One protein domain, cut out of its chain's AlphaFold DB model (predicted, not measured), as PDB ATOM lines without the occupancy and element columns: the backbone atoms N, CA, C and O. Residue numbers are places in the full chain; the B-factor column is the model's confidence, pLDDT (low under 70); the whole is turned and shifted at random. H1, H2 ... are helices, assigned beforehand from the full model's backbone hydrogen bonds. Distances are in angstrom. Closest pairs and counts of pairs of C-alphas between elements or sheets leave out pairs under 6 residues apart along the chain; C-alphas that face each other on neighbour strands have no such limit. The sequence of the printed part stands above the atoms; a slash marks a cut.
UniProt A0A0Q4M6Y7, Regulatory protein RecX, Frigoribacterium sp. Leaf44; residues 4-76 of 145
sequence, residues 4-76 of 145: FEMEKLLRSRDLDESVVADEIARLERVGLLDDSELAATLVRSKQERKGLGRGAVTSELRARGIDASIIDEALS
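This is residues 4 to 76 of the 145 residues of the protein "Regulatory protein RecX" of Frigoribacterium sp. Leaf44 (UniProt A0A0Q4M6Y7). Two lobes lie one after the other along an elongated domain: a trio of crossed helices, H3, H4 and H5, whose centres make a triangle, and a V-shaped helical hairpin of H1 and H2, with residues 30 to 34 running between H2 and H3. The longest helix, H3, has H4 and H5 packed on it at steep angles, while the named helices of one lobe stay apart from those of the other. The printed part has 73 residues with five named helices in the order H1, H2, H3, H4, H5 and no named strand; the class is all helix, with 54 residues in the helices. It is only just loose, close to compact, with a radius of gyration of the C-alphas of 13.9 A, and the C-alphas span 40 by 22 by 20 A.

Begin with H3, residues 35 to 50, and look at Ala 40: its C-alpha is 5.0 A from that of Ala 74 in H5, residues 68 to 74, the closest C-alphas of these two helices. H3 and H5 touch at a steep tilt of 59 degrees and run the same way. Move to Val 43, whose C-alpha is 6.3 A from that of Val 57 in H4, residues 54 to 63, again the closest pair. H3 touches H4 with residues 39 to 46 alone, at a steep tilt of 45 degrees, opposite ways. H4 and H5 only just touch, with 3 pairs of C-alphas within 8 A; the closest are those of Thr 58 and Ile 71, 6.7 A apart. The helix packing is mostly crossed, with no touching pair at a shallow tilt. Now go to H1, residues 4 to 11, and H2, residues 17 to 29, a helical hairpin. They touch, the C-alphas of Leu 10 and Val 20 being closest at 6.2 A, and run opposite ways at a steep tilt of 42 degrees. H1 and H2 are each apart from H3, H4 and H5. In H1, H2, H3, H4 and H5 every O i to N i+4 pair is within hydrogen-bond range.

Find C-alpha 35 at (-130.731, 190.346, 47.337); from there H3 runs 21.0 A to C-alpha 50 at (-113.509, 192.091, 59.207). H4, from Arg 54 to Ala 63, is 14.2 A long, and H5, from Ala 68 to Ala 74, ends at (-127.241, 198.794, 51.275). Go back to C-alpha 4 at (-127.752, 185.391, 40.410), where H1 begins; it ends at Arg 11. H2 runs 18.3 A from Glu 17 to Arg 29.

The two C-alphas farthest apart are those of Asp 16 and Gly 51, 41.0 A. The printed part has no cut, and its four links between helices are tight. The mean pLDDT of the printed part is 93.9, and no printed residue is under 70.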
ATOM      1  N   PHE A   4    -128.733 185.760  41.443       96.25
ATOM      2  CA  PHE A   4    -127.752 185.391  40.410       96.25
ATOM      3  C   PHE A   4    -127.022 184.064  40.696       96.25
ATOM      4  O   PHE A   4    -126.821 183.234  39.806       96.25
ATOM      5  N   GLU A   5    -126.601 183.837  41.944       96.19
ATOM      6  CA  GLU A   5    -125.948 182.583  42.335       96.19
ATOM      7  C   GLU A   5    -126.907 181.391  42.204       96.19
ATOM      8  O   GLU A   5    -126.493 180.319  41.749       96.19
ATOM      9  N   MET A   6    -128.181 181.583  42.564       97.06
ATOM     10  CA  MET A   6    -129.215 180.562  42.406       97.06
ATOM     11  C   MET A   6    -129.502 180.282  40.928       97.06
ATOM     12  O   MET A   6    -129.532 179.122  40.525       97.06
ATOM     13  N   GLU A   7    -129.638 181.314  40.099       95.44
ATOM     14  CA  GLU A   7    -129.852 181.181  38.655       95.44
ATOM     15  C   GLU A   7    -128.715 180.379  38.006       95.44
ATOM     16  O   GLU A   7    -128.949 179.416  37.269       95.44
ATOM     17  N   LYS A   8    -127.465 180.708  38.349       95.25
ATOM     18  CA  LYS A   8    -126.283 179.975  37.882       95.25
ATOM     19  C   LYS A   8    -126.295 178.515  38.340       95.25
ATOM     20  O   LYS A   8    -125.936 177.628  37.562       95.25
ATOM     21  N   LEU A   9    -126.702 178.253  39.582       96.19
ATOM     22  CA  LEU A   9    -126.817 176.898  40.119       96.19
ATOM     23  C   LEU A   9    -127.890 176.089  39.379       96.19
ATOM     24  O   LEU A   9    -127.640 174.939  39.025       96.19
ATOM     25  N   LEU A  10    -129.062 176.668  39.128       95.31
ATOM     26  CA  LEU A  10    -130.156 175.997  38.429       95.31
ATOM     27  C   LEU A  10    -129.794 175.710  36.964       95.31
ATOM     28  O   LEU A  10    -129.964 174.578  36.516       95.31
ATOM     29  N   ARG A  11    -129.181 176.668  36.257       94.00
ATOM     30  CA  ARG A  11    -128.663 176.447  34.894       94.00
ATOM     31  C   ARG A  11    -127.584 175.367  34.831       94.00
ATOM     32  O   ARG A  11    -127.541 174.609  33.874       94.00
ATOM     33  N   SER A  12    -126.738 175.247  35.858       95.69
ATOM     34  CA  SER A  12    -125.721 174.181  35.915       95.69
ATOM     35  C   SER A  12    -126.299 172.763  36.042       95.69
ATOM     36  O   SER A  12    -125.548 171.794  35.979       95.69
ATOM     37  N   ARG A  13    -127.618 172.644  36.241       94.75
ATOM     38  CA  ARG A  13    -128.364 171.381  36.291       94.75
ATOM     39  C   ARG A  13    -129.175 171.123  35.016       94.75
ATOM     40  O   ARG A  13    -130.111 170.333  35.067       94.75
ATOM     41  N   ASP A  14    -128.841 171.807  33.922       93.00
ATOM     42  CA  ASP A  14    -129.494 171.677  32.612       93.00
ATOM     43  C   ASP A  14    -131.011 171.947  32.650       93.00
ATOM     44  O   ASP A  14    -131.790 171.336  31.923       93.00
ATOM     45  N   LEU A  15    -131.443 172.866  33.523       93.38
ATOM     46  CA  LEU A  15    -132.825 173.347  33.563       93.38
ATOM     47  C   LEU A  15    -133.061 174.417  32.491       93.38
ATOM     48  O   LEU A  15    -132.229 175.310  32.307       93.38
ATOM     49  N   ASP A  16    -134.223 174.352  31.843       95.19
ATOM     50  CA  ASP A  16    -134.654 175.333  30.844       95.19
ATOM     51  C   ASP A  16    -134.773 176.744  31.434       95.19
ATOM     52  O   ASP A  16    -135.176 176.929  32.584       95.19
ATOM     53  N   GLU A  17    -134.487 177.762  30.621       93.12
ATOM     54  CA  GLU A  17    -134.475 179.163  31.057       93.12
ATOM     55  C   GLU A  17    -135.812 179.628  31.655       93.12
ATOM     56  O   GLU A  17    -135.816 180.317  32.675       93.12
ATOM     57  N   SER A  18    -136.940 179.206  31.079       95.44
ATOM     58  CA  SER A  18    -138.270 179.518  31.617       95.44
ATOM     59  C   SER A  18    -138.493 178.901  32.998       95.44
ATOM     60  O   SER A  18    -138.994 179.573  33.895       95.44
ATOM     61  N   VAL A  19    -138.058 177.653  33.199       96.38
ATOM     62  CA  VAL A  19    -138.162 176.950  34.486       96.38
ATOM     63  C   VAL A  19    -137.296 177.632  35.542       96.38
ATOM     64  O   VAL A  19    -137.726 177.794  36.682       96.38
ATOM     65  N   VAL A  20    -136.086 178.059  35.169       96.94
ATOM     66  CA  VAL A  20    -135.205 178.814  36.068       96.94
ATOM     67  C   VAL A  20    -135.855 180.135  36.474       96.94
ATOM     68  O   VAL A  20    -135.914 180.427  37.666       96.94
ATOM     69  N   ALA A  21    -136.375 180.909  35.518       95.88
ATOM     70  CA  ALA A  21    -137.015 182.192  35.798       95.88
ATOM     71  C   ALA A  21    -138.234 182.043  36.726       95.88
ATOM     72  O   ALA A  21    -138.353 182.778  37.710       95.88
ATOM     73  N   ASP A  22    -139.094 181.055  36.465       97.06
ATOM     74  CA  ASP A  22    -140.270 180.774  37.294       97.06
ATOM     75  C   ASP A  22    -139.882 180.373  38.724       97.06
ATOM     76  O   ASP A  22    -140.515 180.809  39.693       97.06
ATOM     77  N   GLU A  23    -138.826 179.569  38.874       97.38
ATOM     78  CA  GLU A  23    -138.346 179.130  40.182       97.38
ATOM     79  C   GLU A  23    -137.693 180.272  40.968       97.38
ATOM     80  O   GLU A  23    -137.981 180.420  42.155       97.38
ATOM     81  N   ILE A  24    -136.889 181.129  40.327       97.44
ATOM     82  CA  ILE A  24    -136.338 182.335  40.968       97.44
ATOM     83  C   ILE A  24    -137.474 183.236  41.458       97.44
ATOM     84  O   ILE A  24    -137.537 183.542  42.649       97.44
ATOM     85  N   ALA A  25    -138.441 183.549  40.592       96.44
ATOM     86  CA  ALA A  25    -139.594 184.365  40.961       96.44
ATOM     87  C   ALA A  25    -140.415 183.725  42.094       96.44
ATOM     88  O   ALA A  25    -140.999 184.418  42.930       96.44
ATOM     89  N   ARG A  26    -140.491 182.387  42.144       97.75
ATOM     90  CA  ARG A  26    -141.136 181.664  43.246       97.75
ATOM     91  C   ARG A  26    -140.376 181.827  44.550       97.75
ATOM     92  O   ARG A  26    -141.021 182.103  45.559       97.75
ATOM     93  N   LEU A  27    -139.060 181.640  44.533       97.25
ATOM     94  CA  LEU A  27    -138.196 181.751  45.705       97.25
ATOM     95  C   LEU A  27    -138.196 183.173  46.280       97.25
ATOM     96  O   LEU A  27    -138.297 183.316  47.497       97.25
ATOM     97  N   GLU A  28    -138.172 184.196  45.429       96.50
ATOM     98  CA  GLU A  28    -138.298 185.602  45.838       96.50
ATOM     99  C   GLU A  28    -139.662 185.874  46.482       96.50
ATOM    100  O   GLU A  28    -139.751 186.401  47.588       96.50
ATOM    101  N   ARG A  29    -140.752 185.406  45.858       96.50
ATOM    102  CA  ARG A  29    -142.116 185.592  46.384       96.50
ATOM    103  C   ARG A  29    -142.329 184.975  47.766       96.50
ATOM    104  O   ARG A  29    -143.142 185.481  48.533       96.50
ATOM    105  N   VAL A  30    -141.657 183.863  48.067       97.31
ATOM    106  CA  VAL A  30    -141.740 183.209  49.385       97.31
ATOM    107  C   VAL A  30    -140.650 183.673  50.359       97.31
ATOM    108  O   VAL A  30    -140.557 183.118  51.451       97.31
ATOM    109  N   GLY A  31    -139.830 184.663  49.983       93.94
ATOM    110  CA  GLY A  31    -138.781 185.238  50.830       93.94
ATOM    111  C   GLY A  31    -137.571 184.328  51.060       93.94
ATOM    112  O   GLY A  31    -136.854 184.490  52.040       93.94
ATOM    113  N   LEU A  32    -137.347 183.331  50.198       95.12
ATOM    114  CA  LEU A  32    -136.143 182.488  50.254       95.12
ATOM    115  C   LEU A  32    -134.953 183.111  49.514       95.12
ATOM    116  O   LEU A  32    -133.809 182.731  49.770       95.12
ATOM    117  N   LEU A  33    -135.228 184.043  48.600       96.69
ATOM    118  CA  LEU A  33    -134.243 184.898  47.952       96.69
ATOM    119  C   LEU A  33    -134.633 186.355  48.174       96.69
ATOM    120  O   LEU A  33    -135.768 186.740  47.909       96.69
ATOM    121  N   ASP A  34    -133.677 187.136  48.662       97.00
ATOM    122  CA  ASP A  34    -133.784 188.581  48.821       97.00
ATOM    123  C   ASP A  34    -132.364 189.161  48.732       97.00
ATOM    124  O   ASP A  34    -131.539 189.015  49.643       97.00
ATOM    125  N   ASP A  35    -132.049 189.762  47.585       97.25
ATOM    126  CA  ASP A  35    -130.731 190.346  47.337       97.25
ATOM    127  C   ASP A  35    -130.485 191.597  48.196       97.25
ATOM    128  O   ASP A  35    -129.339 191.846  48.582       97.25
ATOM    129  N   SER A  36    -131.537 192.333  48.567       96.38
ATOM    130  CA  SER A  36    -131.449 193.508  49.439       96.38
ATOM    131  C   SER A  36    -131.137 193.109  50.878       96.38
ATOM    132  O   SER A  36    -130.203 193.645  51.487       96.38
ATOM    133  N   GLU A  37    -131.832 192.105  51.413       95.75
ATOM    134  CA  GLU A  37    -131.544 191.557  52.741       95.75
ATOM    135  C   GLU A  37    -130.138 190.939  52.793       95.75
ATOM    136  O   GLU A  37    -129.377 191.147  53.755       95.75
ATOM    137  N   LEU A  38    -129.754 190.211  51.740       95.25
ATOM    138  CA  LEU A  38    -128.417 189.643  51.611       95.25
ATOM    139  C   LEU A  38    -127.347 190.740  51.598       95.25
ATOM    140  O   LEU A  38    -126.345 190.618  52.314       95.25
ATOM    141  N   ALA A  39    -127.546 191.800  50.811       96.19
ATOM    142  CA  ALA A  39    -126.623 192.922  50.727       96.19
ATOM    143  C   ALA A  39    -126.457 193.607  52.086       96.19
ATOM    144  O   ALA A  39    -125.330 193.706  52.582       96.19
ATOM    145  N   ALA A  40    -127.560 193.971  52.746       94.19
ATOM    146  CA  ALA A  40    -127.542 194.609  54.060       94.19
ATOM    147  C   ALA A  40    -126.828 193.740  55.114       94.19
ATOM    148  O   ALA A  40    -125.999 194.220  55.895       94.19
ATOM    149  N   THR A  41    -127.086 192.430  55.108       93.31
ATOM    150  CA  THR A  41    -126.428 191.477  56.013       93.31
ATOM    151  C   THR A  41    -124.925 191.393  55.758       93.31
ATOM    152  O   THR A  41    -124.131 191.362  56.705       93.31
ATOM    153  N   LEU A  42    -124.508 191.364  54.490       92.31
ATOM    154  CA  LEU A  42    -123.097 191.325  54.122       92.31
ATOM    155  C   LEU A  42    -122.378 192.622  54.492       92.31
ATOM    156  O   LEU A  42    -121.283 192.534  55.049       92.31
ATOM    157  N   VAL A  43    -122.980 193.790  54.252       92.19
ATOM    158  CA  VAL A  43    -122.420 195.092  54.647       92.19
ATOM    159  C   VAL A  43    -122.103 195.100  56.142       92.19
ATOM    160  O   VAL A  43    -120.924 195.195  56.505       92.19
ATOM    161  N   ARG A  44    -123.112 194.859  56.994       88.81
ATOM    162  CA  ARG A  44    -122.951 194.817  58.460       88.81
ATOM    163  C   ARG A  44    -121.869 193.827  58.883       88.81
ATOM    164  O   ARG A  44    -120.862 194.193  59.482       88.81
ATOM    165  N   SER A  45    -121.993 192.566  58.458       89.25
ATOM    166  CA  SER A  45    -121.057 191.502  58.841       89.25
ATOM    167  C   SER A  45    -119.604 191.807  58.451       89.25
ATOM    168  O   SER A  45    -118.674 191.401  59.152       89.25
ATOM    169  N   LYS A  46    -119.366 192.411  57.284       85.75
ATOM    170  CA  LYS A  46    -118.006 192.632  56.764       85.75
ATOM    171  C   LYS A  46    -117.352 193.847  57.402       85.75
ATOM    172  O   LYS A  46    -116.146 193.799  57.664       85.75
ATOM    173  N   GLN A  47    -118.128 194.884  57.682       84.56
ATOM    174  CA  GLN A  47    -117.656 196.044  58.422       84.56
ATOM    175  C   GLN A  47    -117.372 195.667  59.883       84.56
ATOM    176  O   GLN A  47    -116.248 195.861  60.338       84.56
ATOM    177  N   GLU A  48    -118.306 195.006  60.570       81.56
ATOM    178  CA  GLU A  48    -118.163 194.638  61.987       81.56
ATOM    179  C   GLU A  48    -117.089 193.566  62.221       81.56
ATOM    180  O   GLU A  48    -116.203 193.728  63.058       81.56
ATOM    181  N   ARG A  49    -117.124 192.452  61.473       80.25
ATOM    182  CA  ARG A  49    -116.252 191.297  61.774       80.25
ATOM    183  C   ARG A  49    -114.870 191.396  61.148       80.25
ATOM    184  O   ARG A  49    -113.916 190.819  61.664       80.25
ATOM    185  N   LYS A  50    -114.758 192.045  59.986       79.00
ATOM    186  CA  LYS A  50    -113.509 192.091  59.207       79.00
ATOM    187  C   LYS A  50    -112.934 193.500  59.070       79.00
ATOM    188  O   LYS A  50    -111.769 193.621  58.678       79.00
ATOM    189  N   GLY A  51    -113.700 194.543  59.400       83.56
ATOM    190  CA  GLY A  51    -113.310 195.936  59.182       83.56
ATOM    191  C   GLY A  51    -112.980 196.215  57.721       83.56
ATOM    192  O   GLY A  51    -111.944 196.815  57.437       83.56
ATOM    193  N   LEU A  52    -113.758 195.666  56.789       89.62
ATOM    194  CA  LEU A  52    -113.580 195.972  55.371       89.62
ATOM    195  C   LEU A  52    -114.146 197.360  55.065       89.62
ATOM    196  O   LEU A  52    -115.183 197.739  55.604       89.62
ATOM    197  N   GLY A  53    -113.458 198.098  54.196       91.56
ATOM    198  CA  GLY A  53    -113.946 199.361  53.652       91.56
ATOM    199  C   GLY A  53    -115.003 199.139  52.572       91.56
ATOM    200  O   GLY A  53    -115.140 198.034  52.024       91.56
ATOM    201  N   ARG A  54    -115.721 200.212  52.226       91.62
ATOM    202  CA  ARG A  54    -116.841 200.192  51.269       91.62
ATOM    203  C   ARG A  54    -116.481 199.529  49.939       91.62
ATOM    204  O   ARG A  54    -117.270 198.750  49.409       91.62
ATOM    205  N   GLY A  55    -115.278 199.765  49.416       92.75
ATOM    206  CA  GLY A  55    -114.842 199.222  48.126       92.75
ATOM    207  C   GLY A  55    -114.701 197.696  48.110       92.75
ATOM    208  O   GLY A  55    -115.043 197.054  47.116       92.75
ATOM    209  N   ALA A  56    -114.251 197.091  49.213       93.56
ATOM    210  CA  ALA A  56    -114.128 195.635  49.309       93.56
ATOM    211  C   ALA A  56    -115.505 194.979  49.436       93.56
ATOM    212  O   ALA A  56    -115.756 193.968  48.784       93.56
ATOM    213  N   VAL A  57    -116.401 195.583  50.222       93.44
ATOM    214  CA  VAL A  57    -117.789 195.122  50.349       93.44
ATOM    215  C   VAL A  57    -118.506 195.213  49.002       93.44
ATOM    216  O   VAL A  57    -119.044 194.215  48.536       93.44
ATOM    217  N   THR A  58    -118.402 196.356  48.318       94.94
ATOM    218  CA  THR A  58    -118.946 196.569  46.964       94.94
ATOM    219  C   THR A  58    -118.456 195.499  45.989       94.94
ATOM    220  O   THR A  58    -119.243 194.913  45.250       94.94
ATOM    221  N   SER A  59    -117.150 195.219  45.990       94.50
ATOM    222  CA  SER A  59    -116.559 194.226  45.088       94.50
ATOM    223  C   SER A  59    -117.087 192.816  45.361       94.50
ATOM    224  O   SER A  59    -117.330 192.064  44.422       94.50
ATOM    225  N   GLU A  60    -117.300 192.457  46.631       93.50
ATOM    226  CA  GLU A  60    -117.884 191.166  47.000       93.50
ATOM    227  C   GLU A  60    -119.358 191.063  46.589       93.50
ATOM    228  O   GLU A  60    -119.751 190.034  46.049       93.50
ATOM    229  N   LEU A  61    -120.158 192.113  46.800       95.81
ATOM    230  CA  LEU A  61    -121.567 192.134  46.389       95.81
ATOM    231  C   LEU A  61    -121.701 191.993  44.864       95.81
ATOM    232  O   LEU A  61    -122.453 191.144  44.387       95.81
ATOM    233  N   ARG A  62    -120.880 192.724  44.095       96.38
ATOM    234  CA  ARG A  62    -120.822 192.603  42.627       96.38
ATOM    235  C   ARG A  62    -120.402 191.212  42.167       96.38
ATOM    236  O   ARG A  62    -120.960 190.696  41.207       96.38
ATOM    237  N   ALA A  63    -119.443 190.582  42.847       95.19
ATOM    238  CA  ALA A  63    -119.019 189.222  42.515       95.19
ATOM    239  C   ALA A  63    -120.141 188.184  42.705       95.19
ATOM    240  O   ALA A  63    -120.105 187.127  42.078       95.19
ATOM    241  N   ARG A  64    -121.138 188.497  43.541       95.75
ATOM    242  CA  ARG A  64    -122.357 187.698  43.727       95.75
ATOM    243  C   ARG A  64    -123.489 188.097  42.780       95.75
ATOM    244  O   ARG A  64    -124.567 187.537  42.893       95.75
ATOM    245  N   GLY A  65    -123.271 189.042  41.869       96.25
ATOM    246  CA  GLY A  65    -124.280 189.481  40.906       96.25
ATOM    247  C   GLY A  65    -125.396 190.344  41.494       96.25
ATOM    248  O   GLY A  65    -126.438 190.459  40.864       96.25
ATOM    249  N   ILE A  66    -125.192 190.944  42.672       97.44
ATOM    250  CA  ILE A  66    -126.165 191.880  43.253       97.44
ATOM    251  C   ILE A  66    -126.150 193.177  42.436       97.44
ATOM    252  O   ILE A  66    -125.075 193.695  42.110       97.44
ATOM    253  N   ASP A  67    -127.340 193.685  42.116       96.12
ATOM    254  CA  ASP A  67    -127.513 194.889  41.305       96.12
ATOM    255  C   ASP A  67    -126.889 196.137  41.956       96.12
ATOM    256  O   ASP A  67    -126.833 196.274  43.179       96.12
ATOM    257  N   ALA A  68    -126.421 197.071  41.124       95.31
ATOM    258  CA  ALA A  68    -125.783 198.297  41.590       95.31
ATOM    259  C   ALA A  68    -126.702 199.148  42.482       95.31
ATOM    260  O   ALA A  68    -126.222 199.689  43.473       95.31
ATOM    261  N   SER A  69    -128.002 199.219  42.180       96.94
ATOM    262  CA  SER A  69    -128.968 199.983  42.981       96.94
ATOM    263  C   SER A  69    -129.123 199.415  44.395       96.94
ATOM    264  O   SER A  69    -129.066 200.171  45.361       96.94
ATOM    265  N   ILE A  70    -129.202 198.086  44.523       96.88
ATOM    266  CA  ILE A  70    -129.254 197.384  45.814       96.88
ATOM    267  C   ILE A  70    -127.956 197.600  46.598       96.88
ATOM    268  O   ILE A  70    -127.972 197.782  47.814       96.88
ATOM    269  N   ILE A  71    -126.808 197.578  45.915       96.00
ATOM    270  CA  ILE A  71    -125.512 197.848  46.548       96.00
ATOM    271  C   ILE A  71    -125.454 199.278  47.084       96.00
ATOM    272  O   ILE A  71    -124.986 199.485  48.205       96.00
ATOM    273  N   ASP A  72    -125.895 200.249  46.287       94.19
ATOM    274  CA  ASP A  72    -125.882 201.660  46.660       94.19
ATOM    275  C   ASP A  72    -126.821 201.923  47.844       94.19
ATOM    276  O   ASP A  72    -126.415 202.597  48.790       94.19
ATOM    277  N   GLU A  73    -128.012 201.320  47.849       94.94
ATOM    278  CA  GLU A  73    -128.955 201.358  48.972       94.94
ATOM    279  C   GLU A  73    -128.369 200.698  50.227       94.94
ATOM    280  O   GLU A  73    -128.300 201.311  51.287       94.94
ATOM    281  N   ALA A  74    -127.830 199.482  50.124       93.69
ATOM    282  CA  ALA A  74    -127.241 198.794  51.275       93.69
ATOM    283  C   ALA A  74    -126.036 199.542  51.883       93.69
ATOM    284  O   ALA A  74    -125.663 199.302  53.034       93.69
ATOM    285  N   LEU A  75    -125.394 200.424  51.111       90.69
ATOM    286  CA  LEU A  75    -124.262 201.243  51.537       90.69
ATOM    287  C   LEU A  75    -124.639 202.706  51.837       90.69
ATOM    288  O   LEU A  75    -123.746 203.459  52.250       90.69
ATOM    289  N   SER A  76    -125.889 203.136  51.636       89.50
ATOM    290  CA  SER A  76    -126.309 204.524  51.895       89.50
ATOM    291  C   SER A  76    -126.206 204.876  53.372       89.50
ATOM    292  O   SER A  76    -125.794 205.980  53.712       89.50
TER     293      SER A  76